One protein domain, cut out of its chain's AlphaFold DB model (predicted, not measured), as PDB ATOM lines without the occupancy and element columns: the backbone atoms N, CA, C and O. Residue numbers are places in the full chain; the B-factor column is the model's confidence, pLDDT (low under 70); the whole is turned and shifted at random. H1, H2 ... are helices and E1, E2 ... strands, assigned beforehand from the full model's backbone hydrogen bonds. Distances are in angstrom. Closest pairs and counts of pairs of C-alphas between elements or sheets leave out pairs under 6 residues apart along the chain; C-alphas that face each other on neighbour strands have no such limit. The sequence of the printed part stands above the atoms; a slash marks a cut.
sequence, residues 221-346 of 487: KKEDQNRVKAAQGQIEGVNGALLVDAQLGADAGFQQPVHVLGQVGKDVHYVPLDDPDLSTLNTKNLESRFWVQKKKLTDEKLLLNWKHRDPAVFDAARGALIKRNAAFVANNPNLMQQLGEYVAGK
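Overview. This is residues 221 to 346 of the 487 residues of the protein "Exodeoxyribonuclease I, putative" of Microscilla marina ATCC 23134 (UniProt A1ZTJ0). A strongly twisted, branched sheet of six strands has H2 and H3, meeting at a corner, over one face and H1 over the opposite face. E1 to E5 form a meander, each strand the antiparallel neighbour of the one before, and E6 pairs antiparallel with E2. The printed part has 126 residues, with three named helices and six named strands in the order H1 E1 E2 E3 E4 E5 E6 H2 H3 along the chain; its class is mixed, helices and strands, and it is compact, with a radius of gyration of the C-alphas of 13.8 A and spans of 37 by 35 by 25 A.

Arrangement. H1, residues 221 to 231, is on the sheet at a height of 9.1 A; its Ala 231 and Leu 304 of E6, residues 302 to 304, have C-alphas 4.6 A apart. E1, residues 233 to 235, and E2, residues 238 to 244, form a hairpin, with N 240 and O 233 2.8 A apart. E1 and E6 lie on one side of E2, with N 242 and O 304 2.8 A apart. E3, residues 255 to 264, lies on the other side, N 243 and O 256 being 2.8 A apart; E2 and E3 are a hairpin. E3 bends by 75 degrees at residue 261. Hairpins join E3 to E4, residues 267 to 272, with N 269 and O 262 at 2.8 A, and E4 to E5, residues 293 to 296, with N 268 and O 295 at 2.8 A. H2, residues 316 to 331, runs along E3 at 10 degrees on the local plane; the C-alphas of Pro 257 and Ile 322 are their closest, 7.6 A apart. H3, residues 333 to 344, is on the same face; its closest C-alphas to E3 are Gly 340 and Leu 261, 5.5 A. H2 and H3 are close but not clearly touching, about perpendicular at 89 degrees, with Val 329 and Met 336 closest, C-alphas 7.0 A apart. In H1, H2 and H3 every O i to N i+4 pair is within hydrogen-bond range.

Along the chain. H1 begins at C-alpha 221 (-50.870, 65.554, -33.023) and is 15.1 A long. E2 spans 18.6 A, E3 23.0 A, E4 15.6 A, H2 22.5 A and H3 16.7 A; H3 ends at C-alpha 344 (-52.771, 51.677, -18.400).

Size, cuts and confidence. The C-alphas farthest apart, Ala 312 and Gly 345, are 38.6 A apart. The printed part has no cut. The links E4 to E5 and E6 to H2 are long. Residues 287 to 290 have pLDDT under 70.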
ATOM      1  N   LYS A 221     -50.179  66.355 -34.039       91.44
ATOM      2  CA  LYS A 221     -50.870  65.554 -33.023       91.44
ATOM      3  C   LYS A 221     -52.292  65.169 -33.437       91.44
ATOM      4  O   LYS A 221     -52.736  64.071 -33.106       91.44
ATOM      5  N   LYS A 222     -53.033  66.077 -34.077       91.62
ATOM      6  CA  LYS A 222     -54.427  65.836 -34.466       91.62
ATOM      7  C   LYS A 222     -54.477  64.896 -35.666       91.62
ATOM      8  O   LYS A 222     -55.261  63.948 -35.647       91.62
ATOM      9  N   GLU A 223     -53.625  65.121 -36.660       91.69
ATOM     10  CA  GLU A 223     -53.560  64.266 -37.844       91.69
ATOM     11  C   GLU A 223     -53.029  62.867 -37.516       91.69
ATOM     12  O   GLU A 223     -53.667  61.885 -37.892       91.69
ATOM     13  N   ASP A 224     -51.953  62.730 -36.736       94.00
ATOM     14  CA  ASP A 224     -51.443  61.417 -36.316       94.00
ATOM     15  C   ASP A 224     -52.490  60.655 -35.487       94.00
ATOM     16  O   ASP A 224     -52.710  59.464 -35.685       94.00
ATOM     17  N   GLN A 225     -53.251  61.347 -34.631       94.31
ATOM     18  CA  GLN A 225     -54.370  60.731 -33.909       94.31
ATOM     19  C   GLN A 225     -55.459  60.190 -34.851       94.31
ATOM     20  O   GLN A 225     -56.021  59.123 -34.582       94.31
ATOM     21  N   ASN A 226     -55.783  60.912 -35.926       92.25
ATOM     22  CA  ASN A 226     -56.732  60.451 -36.940       92.25
ATOM     23  C   ASN A 226     -56.161  59.266 -37.730       92.25
ATOM     24  O   ASN A 226     -56.877  58.297 -37.983       92.25
ATOM     25  N   ARG A 227     -54.865  59.302 -38.054       91.62
ATOM     26  CA  ARG A 227     -54.153  58.221 -38.751       91.62
ATOM     27  C   ARG A 227     -54.103  56.946 -37.927       91.62
ATOM     28  O   ARG A 227     -54.411  55.892 -38.465       91.62
ATOM     29  N   VAL A 228     -53.832  57.027 -36.625       92.88
ATOM     30  CA  VAL A 228     -53.889  55.871 -35.714       92.88
ATOM     31  C   VAL A 228     -55.260  55.194 -35.757       92.88
ATOM     32  O   VAL A 228     -55.336  53.968 -35.780       92.88
ATOM     33  N   LYS A 229     -56.348  55.973 -35.794       92.19
ATOM     34  CA  LYS A 229     -57.709  55.425 -35.907       92.19
ATOM     35  C   LYS A 229     -57.946  54.786 -37.277       92.19
ATOM     36  O   LYS A 229     -58.492  53.695 -37.347       92.19
ATOM     37  N   ALA A 230     -57.512  55.444 -38.352       91.19
ATOM     38  CA  ALA A 230     -57.659  54.965 -39.728       91.19
ATOM     39  C   ALA A 230     -56.772  53.748 -40.067       91.19
ATOM     40  O   ALA A 230     -57.094  52.964 -40.961       91.19
ATOM     41  N   ALA A 231     -55.640  53.601 -39.380       92.19
ATOM     42  CA  ALA A 231     -54.702  52.502 -39.556       92.19
ATOM     43  C   ALA A 231     -55.238  51.183 -38.988       92.19
ATOM     44  O   ALA A 231     -54.890  50.120 -39.497       92.19
ATOM     45  N   GLN A 232     -56.093  51.243 -37.964       90.00
ATOM     46  CA  GLN A 232     -56.688  50.052 -37.368       90.00
ATOM     47  C   GLN A 232     -57.663  49.386 -38.342       90.00
ATOM     48  O   GLN A 232     -58.548  50.016 -38.920       90.00
ATOM     49  N   GLY A 233     -57.465  48.090 -38.537       91.19
ATOM     50  CA  GLY A 233     -58.256  47.236 -39.408       91.19
ATOM     51  C   GLY A 233     -58.193  45.790 -38.931       91.19
ATOM     52  O   GLY A 233     -57.993  45.525 -37.750       91.19
ATOM     53  N   GLN A 234     -58.374  44.846 -39.849       92.81
ATOM     54  CA  GLN A 234     -58.324  43.418 -39.542       92.81
ATOM     55  C   GLN A 234     -57.037  42.801 -40.095       92.81
ATOM     56  O   GLN A 234     -56.727  42.971 -41.276       92.81
ATOM     57  N   ILE A 235     -56.319  42.059 -39.254       95.81
ATOM     58  CA  ILE A 235     -55.223  41.165 -39.649       95.81
ATOM     59  C   ILE A 235     -55.611  39.781 -39.151       95.81
ATOM     60  O   ILE A 235     -55.737  39.598 -37.947       95.81
ATOM     61  N   GLU A 236     -55.859  38.830 -40.055       95.88
ATOM     62  CA  GLU A 236     -56.230  37.452 -39.680       95.88
ATOM     63  C   GLU A 236     -57.386  37.382 -38.647       95.88
ATOM     64  O   GLU A 236     -57.400  36.538 -37.756       95.88
ATOM     65  N   GLY A 237     -58.359  38.302 -38.745       93.75
ATOM     66  CA  GLY A 237     -59.543  38.351 -37.875       93.75
ATOM     67  C   GLY A 237     -59.365  39.047 -36.520       93.75
ATOM     68  O   GLY A 237     -60.299  39.032 -35.719       93.75
ATOM     69  N   VAL A 238     -58.208  39.666 -36.247       96.06
ATOM     70  CA  VAL A 238     -57.989  40.490 -35.044       96.06
ATOM     71  C   VAL A 238     -57.778  41.965 -35.384       96.06
ATOM     72  O   VAL A 238     -57.304  42.303 -36.471       96.06
ATOM     73  N   ASN A 239     -58.097  42.854 -34.431       94.75
ATOM     74  CA  ASN A 239     -57.837  44.293 -34.562       94.75
ATOM     75  C   ASN A 239     -56.334  44.545 -34.725       94.75
ATOM     76  O   ASN A 239     -55.571  44.334 -33.781       94.75
ATOM     77  N   GLY A 240     -55.899  44.990 -35.894       96.12
ATOM     78  CA  GLY A 240     -54.482  45.124 -36.190       96.12
ATOM     79  C   GLY A 240     -54.142  46.282 -37.108       96.12
ATOM     80  O   GLY A 240     -55.000  46.869 -37.767       96.12
ATOM     81  N   ALA A 241     -52.858  46.608 -37.128       97.44
ATOM     82  CA  ALA A 241     -52.270  47.638 -37.969       97.44
ATOM     83  C   ALA A 241     -50.868  47.209 -38.426       97.44
ATOM     84  O   ALA A 241     -50.284  46.263 -37.894       97.44
ATOM     85  N   LEU A 242     -50.333  47.913 -39.418       97.56
ATOM     86  CA  LEU A 242     -48.938  47.813 -39.827       97.56
ATOM     87  C   LEU A 242     -48.139  48.897 -39.103       97.56
ATOM     88  O   LEU A 242     -48.329  50.087 -39.362       97.56
ATOM     89  N   LEU A 243     -47.251  48.491 -38.206       97.81
ATOM     90  CA  LEU A 243     -46.227  49.359 -37.646       97.81
ATOM     91  C   LEU A 243     -45.098  49.522 -38.668       97.81
ATOM     92  O   LEU A 243     -44.638  48.533 -39.237       97.81
ATOM     93  N   VAL A 244     -44.661  50.760 -38.888       97.69
ATOM     94  CA  VAL A 244     -43.496  51.085 -39.721       97.69
ATOM     95  C   VAL A 244     -42.499  51.873 -38.885       97.69
ATOM     96  O   VAL A 244     -42.870  52.871 -38.261       97.69
ATOM     97  N   ASP A 245     -41.254  51.404 -38.853       96.88
ATOM     98  CA  ASP A 245     -40.171  51.972 -38.047       96.88
ATOM     99  C   ASP A 245     -38.808  51.543 -38.615       96.88
ATOM    100  O   ASP A 245     -38.577  50.358 -38.870       96.88
ATOM    101  N   ALA A 246     -37.895  52.502 -38.780       96.00
ATOM    102  CA  ALA A 246     -36.523  52.254 -39.219       96.00
ATOM    103  C   ALA A 246     -35.788  51.268 -38.291       96.00
ATOM    104  O   ALA A 246     -34.984  50.461 -38.759       96.00
ATOM    105  N   GLN A 247     -36.094  51.280 -36.986       94.94
ATOM    106  CA  GLN A 247     -35.432  50.423 -35.995       94.94
ATOM    107  C   GLN A 247     -35.785  48.936 -36.123       94.94
ATOM    108  O   GLN A 247     -35.070  48.096 -35.583       94.94
ATOM    109  N   LEU A 248     -36.850  48.584 -36.853       95.38
ATOM    110  CA  LEU A 248     -37.179  47.180 -37.140       95.38
ATOM    111  C   LEU A 248     -36.149  46.525 -38.075       95.38
ATOM    112  O   LEU A 248     -36.044  45.300 -38.116       95.38
ATOM    113  N   GLY A 249     -35.384  47.334 -38.814       94.75
ATOM    114  CA  GLY A 249     -34.319  46.871 -39.692       94.75
ATOM    115  C   GLY A 249     -34.802  46.293 -41.026       94.75
ATOM    116  O   GLY A 249     -35.984  46.012 -41.252       94.75
ATOM    117  N   ALA A 250     -33.840  46.110 -41.931       93.94
ATOM    118  CA  ALA A 250     -34.090  45.688 -43.306       93.94
ATOM    119  C   ALA A 250     -34.644  44.258 -43.425       93.94
ATOM    120  O   ALA A 250     -35.421  43.999 -44.339       93.94
ATOM    121  N   ASP A 251     -34.303  43.351 -42.501       92.44
ATOM    122  CA  ASP A 251     -34.810  41.966 -42.513       92.44
ATOM    123  C   ASP A 251     -36.326  41.920 -42.293       92.44
ATOM    124  O   ASP A 251     -37.037  41.145 -42.927       92.44
ATOM    125  N   ALA A 252     -36.838  42.805 -41.434       95.00
ATOM    126  CA  ALA A 252     -38.269  42.979 -41.231       95.00
ATOM    127  C   ALA A 252     -38.911  43.876 -42.304       95.00
ATOM    128  O   ALA A 252     -40.114  44.135 -42.227       95.00
ATOM    129  N   GLY A 253     -38.130  44.385 -43.266       95.06
ATOM    130  CA  GLY A 253     -38.549  45.381 -44.251       95.06
ATOM    131  C   GLY A 253     -39.073  46.669 -43.617       95.06
ATOM    132  O   GLY A 253     -39.989  47.275 -44.174       95.06
ATOM    133  N   PHE A 254     -38.552  47.031 -42.436       97.19
ATOM    134  CA  PHE A 254     -39.002  48.160 -41.608       97.19
ATOM    135  C   PHE A 254     -40.487  48.106 -41.213       97.19
ATOM    136  O   PHE A 254     -41.103  49.130 -40.922       97.19
ATOM    137  N   GLN A 255     -41.080  46.912 -41.236       97.56
ATOM    138  CA  GLN A 255     -42.513  46.681 -41.083       97.56
ATOM    139  C   GLN A 255     -42.778  45.632 -40.011       97.56
ATOM    140  O   GLN A 255     -42.061  44.638 -39.934       97.56
ATOM    141  N   GLN A 256     -43.837  45.808 -39.223       97.81
ATOM    142  CA  GLN A 256     -44.277  44.825 -38.237       97.81
ATOM    143  C   GLN A 256     -45.816  44.778 -38.154       97.81
ATOM    144  O   GLN A 256     -46.455  45.820 -37.994       97.81
ATOM    145  N   PRO A 257     -46.450  43.599 -38.266       97.81
ATOM    146  CA  PRO A 257     -47.873  43.436 -38.013       97.81
ATOM    147  C   PRO A 257     -48.114  43.470 -36.508       97.81
ATOM    148  O   PRO A 257     -47.474  42.738 -35.755       97.81
ATOM    149  N   VAL A 258     -49.059  44.288 -36.058       97.69
ATOM    150  CA  VAL A 258     -49.330  44.442 -34.626       97.69
ATOM    151  C   VAL A 258     -50.812  44.294 -34.322       97.69
ATOM    152  O   VAL A 258     -51.656  44.738 -35.101       97.69
ATOM    153  N   HIS A 259     -51.126  43.707 -33.167       96.94
ATOM    154  CA  HIS A 259     -52.458  43.758 -32.574       96.94
ATOM    155  C   HIS A 259     -52.539  44.953 -31.625       96.94
ATOM    156  O   HIS A 259     -51.739  45.064 -30.692       96.94
ATOM    157  N   VAL A 260     -53.487  45.859 -31.869       95.19
ATOM    158  CA  VAL A 260     -53.633  47.088 -31.079       95.19
ATOM    159  C   VAL A 260     -54.496  46.811 -29.851       95.19
ATOM    160  O   VAL A 260     -55.676  46.492 -29.979       95.19
ATOM    161  N   LEU A 261     -53.902  46.987 -28.667       92.94
ATOM    162  CA  LEU A 261     -54.550  46.774 -27.368       92.94
ATOM    163  C   LEU A 261     -55.403  47.974 -26.942       92.94
ATOM    164  O   LEU A 261     -56.401  47.821 -26.246       92.94
ATOM    165  N   GLY A 262     -54.992  49.183 -27.330       90.62
ATOM    166  CA  GLY A 262     -55.669  50.421 -26.958       90.62
ATOM    167  C   GLY A 262     -54.724  51.615 -26.894       90.62
ATOM    168  O   GLY A 262     -53.547  51.526 -27.246       90.62
ATOM    169  N   GLN A 263     -55.241  52.754 -26.437       91.31
ATOM    170  CA  GLN A 263     -54.479  53.993 -26.306       91.31
ATOM    171  C   GLN A 263     -54.654  54.588 -24.905       91.31
ATOM    172  O   GLN A 263     -55.778  54.724 -24.424       91.31
ATOM    173  N   VAL A 264     -53.547  54.998 -24.283       88.88
ATOM    174  CA  VAL A 264     -53.514  55.682 -22.982       88.88
ATOM    175  C   VAL A 264     -52.775  57.005 -23.160       88.88
ATOM    176  O   VAL A 264     -51.579  57.045 -23.450       88.88
ATOM    177  N   GLY A 265     -53.497  58.120 -23.046       89.31
ATOM    178  CA  GLY A 265     -52.943  59.440 -23.342       89.31
ATOM    179  C   GLY A 265     -52.441  59.537 -24.788       89.31
ATOM    180  O   GLY A 265     -53.231  59.490 -25.730       89.31
ATOM    181  N   LYS A 266     -51.126  59.706 -24.972       90.56
ATOM    182  CA  LYS A 266     -50.475  59.774 -26.297       90.56
ATOM    183  C   LYS A 266     -49.896  58.434 -26.760       90.56
ATOM    184  O   LYS A 266     -49.370  58.383 -27.867       90.56
ATOM    185  N   ASP A 267     -49.962  57.395 -25.934       92.31
ATOM    186  CA  ASP A 267     -49.282  56.128 -26.182       92.31
ATOM    187  C   ASP A 267     -50.301  55.091 -26.675       92.31
ATOM    188  O   ASP A 267     -51.264  54.758 -25.982       92.31
ATOM    189  N   VAL A 268     -50.100  54.603 -27.898       93.75
ATOM    190  CA  VAL A 268     -50.827  53.483 -28.504       93.75
ATOM    191  C   VAL A 268     -50.065  52.208 -28.181       93.75
ATOM    192  O   VAL A 268     -48.893  52.085 -28.540       93.75
ATOM    193  N   HIS A 269     -50.728  51.273 -27.517       93.88
ATOM    194  CA  HIS A 269     -50.138  50.037 -27.024       93.88
ATOM    195  C   HIS A 269     -50.510  48.866 -27.922       93.88
ATOM    196  O   HIS A 269     -51.648  48.763 -28.390       93.88
ATOM    197  N   TYR A 270     -49.546  47.988 -28.165       94.62
ATOM    198  CA  TYR A 270     -49.713  46.864 -29.073       94.62
ATOM    199  C   TYR A 270     -48.826  45.679 -28.696       94.62
ATOM    200  O   TYR A 270     -47.844  45.829 -27.965       94.62
ATOM    201  N   VAL A 271     -49.164  44.511 -29.241       95.12
ATOM    202  CA  VAL A 271     -48.292  43.328 -29.268       95.12
ATOM    203  C   VAL A 271     -47.925  42.987 -30.717       95.12
ATOM    204  O   VAL A 271     -48.795  43.075 -31.591       95.12
ATOM    205  N   PRO A 272     -46.670  42.604 -31.011       96.06
ATOM    206  CA  PRO A 272     -46.296  42.138 -32.341       96.06
ATOM    207  C   PRO A 272     -46.924  40.786 -32.673       96.06
ATOM    208  O   PRO A 272     -46.773  39.822 -31.927       96.06
ATOM    209  N   LEU A 273     -47.597  40.691 -33.818       97.38
ATOM    210  CA  LEU A 273     -48.179  39.433 -34.291       97.38
ATOM    211  C   LEU A 273     -47.130  38.477 -34.861       97.38
ATOM    212  O   LEU A 273     -47.419  37.299 -35.027       97.38
ATOM    213  N   ASP A 274     -45.917  38.942 -35.131       95.94
ATOM    214  CA  ASP A 274     -44.799  38.133 -35.612       95.94
ATOM    215  C   ASP A 274     -43.709  37.897 -34.552       95.94
ATOM    216  O   ASP A 274     -42.610  37.469 -34.895       95.94
ATOM    217  N   ASP A 275     -44.005  38.116 -33.266       94.19
ATOM    218  CA  ASP A 275     -43.120  37.672 -32.184       94.19
ATOM    219  C   ASP A 275     -43.231  36.135 -32.033       94.19
ATOM    220  O   ASP A 275     -44.338  35.617 -31.813       94.19
ATOM    221  N   PRO A 276     -42.123  35.373 -32.150       94.19
ATOM    222  CA  PRO A 276     -42.138  33.911 -32.055       94.19
ATOM    223  C   PRO A 276     -42.685  33.391 -30.720       94.19
ATOM    224  O   PRO A 276     -43.205  32.271 -30.677       94.19
ATOM    225  N   ASP A 277     -42.637  34.207 -29.670       92.94
ATOM    226  CA  ASP A 277     -42.972  33.829 -28.304       92.94
ATOM    227  C   ASP A 277     -44.322  34.373 -27.830       92.94
ATOM    228  O   ASP A 277     -44.726  34.062 -26.707       92.94
ATOM    229  N   LEU A 278     -45.054  35.145 -28.647       92.81
ATOM    230  CA  LEU A 278     -46.342  35.736 -28.244       92.81
ATOM    231  C   LEU A 278     -47.332  34.681 -27.719       92.81
ATOM    232  O   LEU A 278     -48.034  34.923 -26.741       92.81
ATOM    233  N   SER A 279     -47.346  33.481 -28.304       91.56
ATOM    234  CA  SER A 279     -48.217  32.380 -27.868       91.56
ATOM    235  C   SER A 279     -47.864  31.791 -26.495       91.56
ATOM    236  O   SER A 279     -48.608  30.960 -25.982       91.56
ATOM    237  N   THR A 280     -46.728  32.173 -25.903       91.25
ATOM    238  CA  THR A 280     -46.324  31.750 -24.549       91.25
ATOM    239  C   THR A 280     -46.846  32.693 -23.458       91.25
ATOM    240  O   THR A 280     -46.748  32.376 -22.266       91.25
ATOM    241  N   LEU A 281     -47.412  33.840 -23.846       89.50
ATOM    242  CA  LEU A 281     -47.999  34.820 -22.941       89.50
ATOM    243  C   LEU A 281     -49.122  34.197 -22.105       89.50
ATOM    244  O   LEU A 281     -50.011  33.517 -22.612       89.50
ATOM    245  N   ASN A 282     -49.102  34.454 -20.805       88.12
ATOM    246  CA  ASN A 282     -50.131  34.045 -19.864       88.12
ATOM    247  C   ASN A 282     -50.130  34.979 -18.645       88.12
ATOM    248  O   ASN A 282     -49.243  35.811 -18.471       88.12
ATOM    249  N   THR A 283     -51.112  34.825 -17.761       82.19
ATOM    250  CA  THR A 283     -51.278  35.702 -16.592       82.19
ATOM    251  C   THR A 283     -50.115  35.656 -15.597       82.19
ATOM    252  O   THR A 283     -49.939  36.598 -14.833       82.19
ATOM    253  N   LYS A 284     -49.291  34.599 -15.608       83.81
ATOM    254  CA  LYS A 284     -48.149  34.447 -14.692       83.81
ATOM    255  C   LYS A 284     -46.877  35.121 -15.202       83.81
ATOM    256  O   LYS A 284     -45.964  35.338 -14.415       83.81
ATOM    257  N   ASN A 285     -46.789  35.418 -16.499       82.31
ATOM    258  CA  ASN A 285     -45.569  35.932 -17.127       82.31
ATOM    259  C   ASN A 285     -45.742  37.321 -17.766       82.31
ATOM    260  O   ASN A 285     -44.833  37.780 -18.463       82.31
ATOM    261  N   LEU A 286     -46.852  38.010 -17.468       75.56
ATOM    262  CA  LEU A 286     -47.165  39.365 -17.942       75.56
ATOM    263  C   LEU A 286     -46.038  40.375 -17.667       75.56
ATOM    264  O   LEU A 286     -45.807  41.272 -18.473       75.56
ATOM    265  N   GLU A 287     -45.323  40.220 -16.549       69.44
ATOM    266  CA  GLU A 287     -44.270  41.153 -16.119       69.44
ATOM    267  C   GLU A 287     -42.860  40.746 -16.563       69.44
ATOM    268  O   GLU A 287     -41.939  41.558 -16.535       69.44
ATOM    269  N   SER A 288     -42.680  39.484 -16.964       66.81
ATOM    270  CA  SER A 288     -41.359  38.879 -17.197       66.81
ATOM    271  C   SER A 288     -40.711  39.271 -18.531       66.81
ATOM    272  O   SER A 288     -39.517  39.044 -18.723       66.81
ATOM    273  N   ARG A 289     -41.480  39.873 -19.450       66.69
ATOM    274  CA  ARG A 289     -41.030  40.337 -20.772       66.69
ATOM    275  C   ARG A 289     -41.790  41.603 -21.170       66.69
ATOM    276  O   ARG A 289     -42.933  41.806 -20.765       66.69
ATOM    277  N   PHE A 290     -41.179  42.446 -22.002       69.88
ATOM    278  CA  PHE A 290     -41.817  43.622 -22.607       69.88
ATOM    279  C   PHE A 290     -42.796  43.220 -23.724       69.88
ATOM    280  O   PHE A 290     -42.635  43.615 -24.874       69.88
ATOM    281  N   TRP A 291     -43.801  42.403 -23.390       81.31
ATOM    282  CA  TRP A 291     -44.824  41.931 -24.330       81.31
ATOM    283  C   TRP A 291     -45.532  43.087 -25.026       81.31
ATOM    284  O   TRP A 291     -45.801  43.043 -26.223       81.31
ATOM    285  N   VAL A 292     -45.814  44.133 -24.250       84.38
ATOM    286  CA  VAL A 292     -46.482  45.330 -24.734       84.38
ATOM    287  C   VAL A 292     -45.447  46.340 -25.147       84.38
ATOM    288  O   VAL A 292     -44.673  46.847 -24.331       84.38
ATOM    289  N   GLN A 293     -45.512  46.680 -26.419       90.56
ATOM    290  CA  GLN A 293     -44.782  47.786 -26.987       90.56
ATOM    291  C   GLN A 293     -45.714  48.978 -27.172       90.56
ATOM    292  O   GLN A 293     -46.940  48.882 -27.049       90.56
ATOM    293  N   LYS A 294     -45.116  50.136 -27.450       91.75
ATOM    294  CA  LYS A 294     -45.868  51.363 -27.672       91.75
ATOM    295  C   LYS A 294     -45.343  52.184 -28.836       91.75
ATOM    296  O   LYS A 294     -44.142  52.200 -29.121       91.75
ATOM    297  N   LYS A 295     -46.276  52.892 -29.471       93.44
ATOM    298  CA  LYS A 295     -46.050  54.054 -30.331       93.44
ATOM    299  C   LYS A 295     -46.571  55.268 -29.580       93.44
ATOM    300  O   LYS A 295     -47.724  55.272 -29.158       93.44
ATOM    301  N   LYS A 296     -45.775  56.324 -29.494       94.44
ATOM    302  CA  LYS A 296     -46.263  57.631 -29.060       94.44
ATOM    303  C   LYS A 296     -46.738  58.434 -30.273       94.44
ATOM    304  O   LYS A 296     -46.208  58.295 -31.378       94.44
ATOM    305  N   LEU A 297     -47.780  59.242 -30.099       94.62
ATOM    306  CA  LEU A 297     -48.200  60.178 -31.144       94.62
ATOM    307  C   LEU A 297     -47.070  61.163 -31.452       94.62
ATOM    308  O   LEU A 297     -46.426  61.659 -30.521       94.62
ATOM    309  N   THR A 298     -46.893  61.515 -32.726       94.00
ATOM    310  CA  THR A 298     -45.858  62.455 -33.204       94.00
ATOM    311  C   THR A 298     -44.424  62.029 -32.870       94.00
ATOM    312  O   THR A 298     -43.574  62.879 -32.599       94.00
ATOM    313  N   ASP A 299     -44.183  60.716 -32.818       93.75
ATOM    314  CA  ASP A 299     -42.860  60.093 -32.659       93.75
ATOM    315  C   ASP A 299     -42.486  59.251 -33.894       93.75
ATOM    316  O   ASP A 299     -43.240  59.215 -34.868       93.75
ATOM    317  N   GLU A 300     -41.341  58.570 -33.855       94.25
ATOM    318  CA  GLU A 300     -40.702  57.908 -34.999       94.25
ATOM    319  C   GLU A 300     -41.501  56.745 -35.609       94.25
ATOM    320  O   GLU A 300     -41.352  56.441 -36.795       94.25
ATOM    321  N   LYS A 301     -42.361  56.106 -34.809       96.06
ATOM    322  CA  LYS A 301     -43.162  54.946 -35.214       96.06
ATOM    323  C   LYS A 301     -44.424  55.380 -35.936       96.06
ATOM    324  O   LYS A 301     -45.231  56.133 -35.382       96.06
ATOM    325  N   LEU A 302     -44.665  54.832 -37.121       95.81
ATOM    326  CA  LEU A 302     -45.880  55.075 -37.897       95.81
ATOM    327  C   LEU A 302     -46.842  53.894 -37.762       95.81
ATOM    328  O   LEU A 302     -46.415  52.744 -37.687       95.81
ATOM    329  N   LEU A 303     -48.147  54.171 -37.765       95.75
ATOM    330  CA  LEU A 303     -49.169  53.141 -37.957       95.75
ATOM    331  C   LEU A 303     -49.865  53.376 -39.292       95.75
ATOM    332  O   LEU A 303     -50.425  54.448 -39.529       95.75
ATOM    333  N   LEU A 304     -49.837  52.356 -40.142       95.44
ATOM    334  CA  LEU A 304     -50.533  52.293 -41.420       95.44
ATOM    335  C   LEU A 304     -51.560  51.159 -41.388       95.44
ATOM    336  O   LEU A 304     -51.470  50.226 -40.589       95.44
ATOM    337  N   ASN A 305     -52.539  51.208 -42.288       94.81
ATOM    338  CA  ASN A 305     -53.431  50.069 -42.478       94.81
ATOM    339  C   ASN A 305     -52.662  48.883 -43.090       94.81
ATOM    340  O   ASN A 305     -51.848  49.075 -43.990       94.81
ATOM    341  N   TRP A 306     -52.964  47.659 -42.648       95.06
ATOM    342  CA  TRP A 306     -52.317  46.416 -43.100       95.06
ATOM    343  C   TRP A 306     -52.265  46.223 -44.624       95.06
ATOM    344  O   TRP A 306     -51.353  45.584 -45.156       95.06
ATOM    345  N   LYS A 307     -53.220  46.803 -45.357       92.00
ATOM    346  CA  LYS A 307     -53.233  46.776 -46.827       92.00
ATOM    347  C   LYS A 307     -52.025  47.467 -47.479       92.00
ATOM    348  O   LYS A 307     -51.775  47.221 -48.649       92.00
ATOM    349  N   HIS A 308     -51.318  48.333 -46.749       91.62
ATOM    350  CA  HIS A 308     -50.165  49.101 -47.239       91.62
ATOM    351  C   HIS A 308     -48.828  48.373 -47.097       91.62
ATOM    352  O   HIS A 308     -47.793  48.954 -47.414       91.62
ATOM    353  N   ARG A 309     -48.840  47.139 -46.588       93.81
ATOM    354  CA  ARG A 309     -47.625  46.349 -46.423       93.81
ATOM    355  C   ARG A 309     -46.988  46.014 -47.769       93.81
ATOM    356  O   ARG A 309     -47.710  45.835 -48.749       93.81
ATOM    357  N   ASP A 310     -45.679  45.810 -47.778       92.38
ATOM    358  CA  ASP A 310     -44.998  45.140 -48.887       92.38
ATOM    359  C   ASP A 310     -45.180  43.617 -48.758       92.38
ATOM    360  O   ASP A 310     -44.625  43.024 -47.831       92.38
ATOM    361  N   PRO A 311     -45.931  42.944 -49.650       90.88
ATOM    362  CA  PRO A 311     -46.126  41.501 -49.565       90.88
ATOM    363  C   PRO A 311     -44.824  40.694 -49.661       90.88
ATOM    364  O   PRO A 311     -44.777  39.595 -49.114       90.88
ATOM    365  N   ALA A 312     -43.774  41.219 -50.305       89.62
ATOM    366  CA  ALA A 312     -42.494  40.520 -50.460       89.62
ATOM    367  C   ALA A 312     -41.743  40.336 -49.130       89.62
ATOM    368  O   ALA A 312     -40.916  39.436 -49.005       89.62
ATOM    369  N   VAL A 313     -42.058  41.159 -48.128       91.38
ATOM    370  CA  VAL A 313     -41.465  41.138 -46.782       91.38
ATOM    371  C   VAL A 313     -42.131  40.098 -45.860       91.38
ATOM    372  O   VAL A 313     -41.594  39.747 -44.805       91.38
ATOM    373  N   PHE A 314     -43.306  39.586 -46.238       93.75
ATOM    374  CA  PHE A 314     -44.087  38.621 -45.459       93.75
ATOM    375  C   PHE A 314     -44.085  37.257 -46.143       93.75
ATOM    376  O   PHE A 314     -45.072  36.856 -46.761       93.75
ATOM    377  N   ASP A 315     -42.962  36.550 -46.022       93.88
ATOM    378  CA  ASP A 315     -42.811  35.197 -46.550       93.88
ATOM    379  C   ASP A 315     -43.757  34.176 -45.881       93.88
ATOM    380  O   ASP A 315     -44.514  34.475 -44.950       93.88
ATOM    381  N   ALA A 316     -43.725  32.931 -46.364       95.56
ATOM    382  CA  ALA A 316     -44.594  31.870 -45.861       95.56
ATOM    383  C   ALA A 316     -44.393  31.585 -44.359       95.56
ATOM    384  O   ALA A 316     -45.367  31.292 -43.661       95.56
ATOM    385  N   ALA A 317     -43.160  31.685 -43.853       95.81
ATOM    386  CA  ALA A 317     -42.848  31.416 -42.454       95.81
ATOM    387  C   ALA A 317     -43.394  32.526 -41.547       95.81
ATOM    388  O   ALA A 317     -44.112  32.245 -40.581       95.81
ATOM    389  N   ARG A 318     -43.136  33.790 -41.896       96.06
ATOM    390  CA  ARG A 318     -43.657  34.958 -41.178       96.06
ATOM    391  C   ARG A 318     -45.182  35.013 -41.248       96.06
ATOM    392  O   ARG A 318     -45.829  35.256 -40.234       96.06
ATOM    393  N   GLY A 319     -45.772  34.703 -42.403       96.69
ATOM    394  CA  GLY A 319     -47.223  34.595 -42.576       96.69
ATOM    395  C   GLY A 319     -47.862  33.526 -41.685       96.69
ATOM    396  O   GLY A 319     -48.869  33.789 -41.023       96.69
ATOM    397  N   ALA A 320     -47.261  32.333 -41.605       97.19
ATOM    398  CA  ALA A 320     -47.732  31.265 -40.721       97.19
ATOM    399  C   ALA A 320     -47.658  31.666 -39.238       97.19
ATOM    400  O   ALA A 320     -48.588  31.385 -38.476       97.19
ATOM    401  N   LEU A 321     -46.589  32.364 -38.843       97.56
ATOM    402  CA  LEU A 321     -46.425  32.890 -37.491       97.56
ATOM    403  C   LEU A 321     -47.507  33.922 -37.142       97.56
ATOM    404  O   LEU A 321     -48.165  33.780 -36.110       97.56
ATOM    405  N   ILE A 322     -47.758  34.891 -38.029       97.75
ATOM    406  CA  ILE A 322     -48.814  35.905 -37.864       97.75
ATOM    407  C   ILE A 322     -50.174  35.239 -37.683       97.75
ATOM    408  O   ILE A 322     -50.899  35.568 -36.747       97.75
ATOM    409  N   LYS A 323     -50.509  34.262 -38.532       97.88
ATOM    410  CA  LYS A 323     -51.780  33.535 -38.451       97.88
ATOM    411  C   LYS A 323     -51.931  32.777 -37.131       97.88
ATOM    412  O   LYS A 323     -52.980  32.849 -36.492       97.88
ATOM    413  N   ARG A 324     -50.881  32.068 -36.699       97.81
ATOM    414  CA  ARG A 324     -50.853  31.350 -35.412       97.81
ATOM    415  C   ARG A 324     -51.086  32.306 -34.242       97.81
ATOM    416  O   ARG A 324     -51.903  32.031 -33.367       97.81
ATOM    417  N   ASN A 325     -50.375  33.425 -34.235       97.94
ATOM    418  CA  ASN A 325     -50.427  34.402 -33.157       97.94
ATOM    419  C   ASN A 325     -51.738  35.206 -33.155       97.94
ATOM    420  O   ASN A 325     -52.278  35.477 -32.088       97.94
ATOM    421  N   ALA A 326     -52.306  35.518 -34.320       98.00
ATOM    422  CA  ALA A 326     -53.636  36.115 -34.424       98.00
ATOM    423  C   ALA A 326     -54.720  35.177 -33.871       98.00
ATOM    424  O   ALA A 326     -55.572  35.616 -33.101       98.00
ATOM    425  N   ALA A 327     -54.646  33.873 -34.166       98.19
ATOM    426  CA  ALA A 327     -55.540  32.881 -33.567       98.19
ATOM    427  C   ALA A 327     -55.368  32.797 -32.040       98.19
ATOM    428  O   ALA A 327     -56.357  32.713 -31.312       98.19
ATOM    429  N   PHE A 328     -54.132  32.869 -31.535       97.75
ATOM    430  CA  PHE A 328     -53.873  32.958 -30.097       97.75
ATOM    431  C   PHE A 328     -54.535  34.198 -29.477       97.75
ATOM    432  O   PHE A 328     -55.257  34.063 -28.493       97.75
ATOM    433  N   VAL A 329     -54.354  35.381 -30.067       97.06
ATOM    434  CA  VAL A 329     -54.987  36.632 -29.613       97.06
ATOM    435  C   VAL A 329     -56.516  36.504 -29.607       97.06
ATOM    436  O   VAL A 329     -57.148  36.796 -28.593       97.06
ATOM    437  N   ALA A 330     -57.109  36.008 -30.697       97.25
ATOM    438  CA  ALA A 330     -58.558  35.846 -30.830       97.25
ATOM    439  C   ALA A 330     -59.149  34.868 -29.798       97.25
ATOM    440  O   ALA A 330     -60.242  35.098 -29.284       97.25
ATOM    441  N   ASN A 331     -58.412  33.809 -29.454       97.38
ATOM    442  CA  ASN A 331     -58.822  32.820 -28.455       97.38
ATOM    443  C   ASN A 331     -58.589  33.275 -27.003       97.38
ATOM    444  O   ASN A 331     -59.047  32.603 -26.080       97.38
ATOM    445  N   ASN A 332     -57.893  34.397 -26.775       96.31
ATOM    446  CA  ASN A 332     -57.543  34.888 -25.438       96.31
ATOM    447  C   ASN A 332     -57.958  36.361 -25.200       96.31
ATOM    448  O   ASN A 332     -57.135  37.162 -24.747       96.31
ATOM    449  N   PRO A 333     -59.228  36.755 -25.433       94.94
ATOM    450  CA  PRO A 333     -59.655  38.156 -25.335       94.94
ATOM    451  C   PRO A 333     -59.487  38.742 -23.922       94.94
ATOM    452  O   PRO A 333     -59.031  39.873 -23.774       94.94
ATOM    453  N   ASN A 334     -59.761  37.952 -22.876       94.06
ATOM    454  CA  ASN A 334     -59.586  38.379 -21.481       94.06
ATOM    455  C   ASN A 334     -58.115  38.667 -21.146       94.06
ATOM    456  O   ASN A 334     -57.821  39.605 -20.412       94.06
ATOM    457  N   LEU A 335     -57.185  37.883 -21.704       92.50
ATOM    458  CA  LEU A 335     -55.753  38.101 -21.513       92.50
ATOM    459  C   LEU A 335     -55.304  39.402 -22.188       92.50
ATOM    460  O   LEU A 335     -54.530  40.153 -21.603       92.50
ATOM    461  N   MET A 336     -55.812  39.697 -23.391       93.38
ATOM    462  CA  MET A 336     -55.511  40.951 -24.096       93.38
ATOM    463  C   MET A 336     -56.056  42.169 -23.347       93.38
ATOM    464  O   MET A 336     -55.367  43.183 -23.236       93.38
ATOM    465  N   GLN A 337     -57.261  42.058 -22.782       90.12
ATOM    466  CA  GLN A 337     -57.835  43.105 -21.942       90.12
ATOM    467  C   GLN A 337     -56.979  43.349 -20.691       90.12
ATOM    468  O   GLN A 337     -56.587  44.488 -20.440       90.12
ATOM    469  N   GLN A 338     -56.623  42.291 -19.954       88.25
ATOM    470  CA  GLN A 338     -55.752  42.388 -18.776       88.25
ATOM    471  C   GLN A 338     -54.397  43.010 -19.114       88.25
ATOM    472  O   GLN A 338     -53.861  43.801 -18.342       88.25
ATOM    473  N   LEU A 339     -53.847  42.685 -20.285       87.69
ATOM    474  CA  LEU A 339     -52.598  43.259 -20.762       87.69
ATOM    475  C   LEU A 339     -52.730  44.768 -21.038       87.69
ATOM    476  O   LEU A 339     -51.846  45.542 -20.669       87.69
ATOM    477  N   GLY A 340     -53.842  45.197 -21.640       85.56
ATOM    478  CA  GLY A 340     -54.159  46.613 -21.838       85.56
ATOM    479  C   GLY A 340     -54.321  47.374 -20.517       85.56
ATOM    480  O   GLY A 340     -53.747  48.453 -20.351       85.56
ATOM    481  N   GLU A 341     -55.039  46.795 -19.556       85.00
ATOM    482  CA  GLU A 341     -55.250  47.361 -18.215       85.00
ATOM    483  C   GLU A 341     -53.944  47.453 -17.416       85.00
ATOM    484  O   GLU A 341     -53.653  48.497 -16.826       85.00
ATOM    485  N   TYR A 342     -53.116  46.404 -17.457       82.81
ATOM    486  CA  TYR A 342     -51.800  46.371 -16.819       82.81
ATOM    487  C   TYR A 342     -50.938  47.557 -17.252       82.81
ATOM    488  O   TYR A 342     -50.292  48.204 -16.430       82.81
ATOM    489  N   VAL A 343     -50.952  47.878 -18.543       79.81
ATOM    490  CA  VAL A 343     -50.143  48.968 -19.089       79.81
ATOM    491  C   VAL A 343     -50.751  50.331 -18.778       79.81
ATOM    492  O   VAL A 343     -50.012  51.259 -18.460       79.81
ATOM    493  N   ALA A 344     -52.081  50.454 -18.803       77.69
ATOM    494  CA  ALA A 344     -52.771  51.677 -18.400       77.69
ATOM    495  C   ALA A 344     -52.521  52.042 -16.926       77.69
ATOM    496  O   ALA A 344     -52.465  53.225 -16.591       77.69
ATOM    497  N   GLY A 345     -52.335  51.038 -16.064       72.00
ATOM    498  CA  GLY A 345     -52.004  51.216 -14.650       72.00
ATOM    499  C   GLY A 345     -50.535  51.551 -14.362       72.00
ATOM    500  O   GLY A 345     -50.220  51.945 -13.238       72.00
ATOM    501  N   LYS A 346     -49.620  51.425 -15.338       71.19
ATOM    502  CA  LYS A 346     -48.200  51.741 -15.124       71.19
ATOM    503  C   LYS A 346     -47.968  53.248 -15.087       71.19
ATOM    504  O   LYS A 346     -48.034  53.934 -16.105       71.19
TER     505      LYS A 346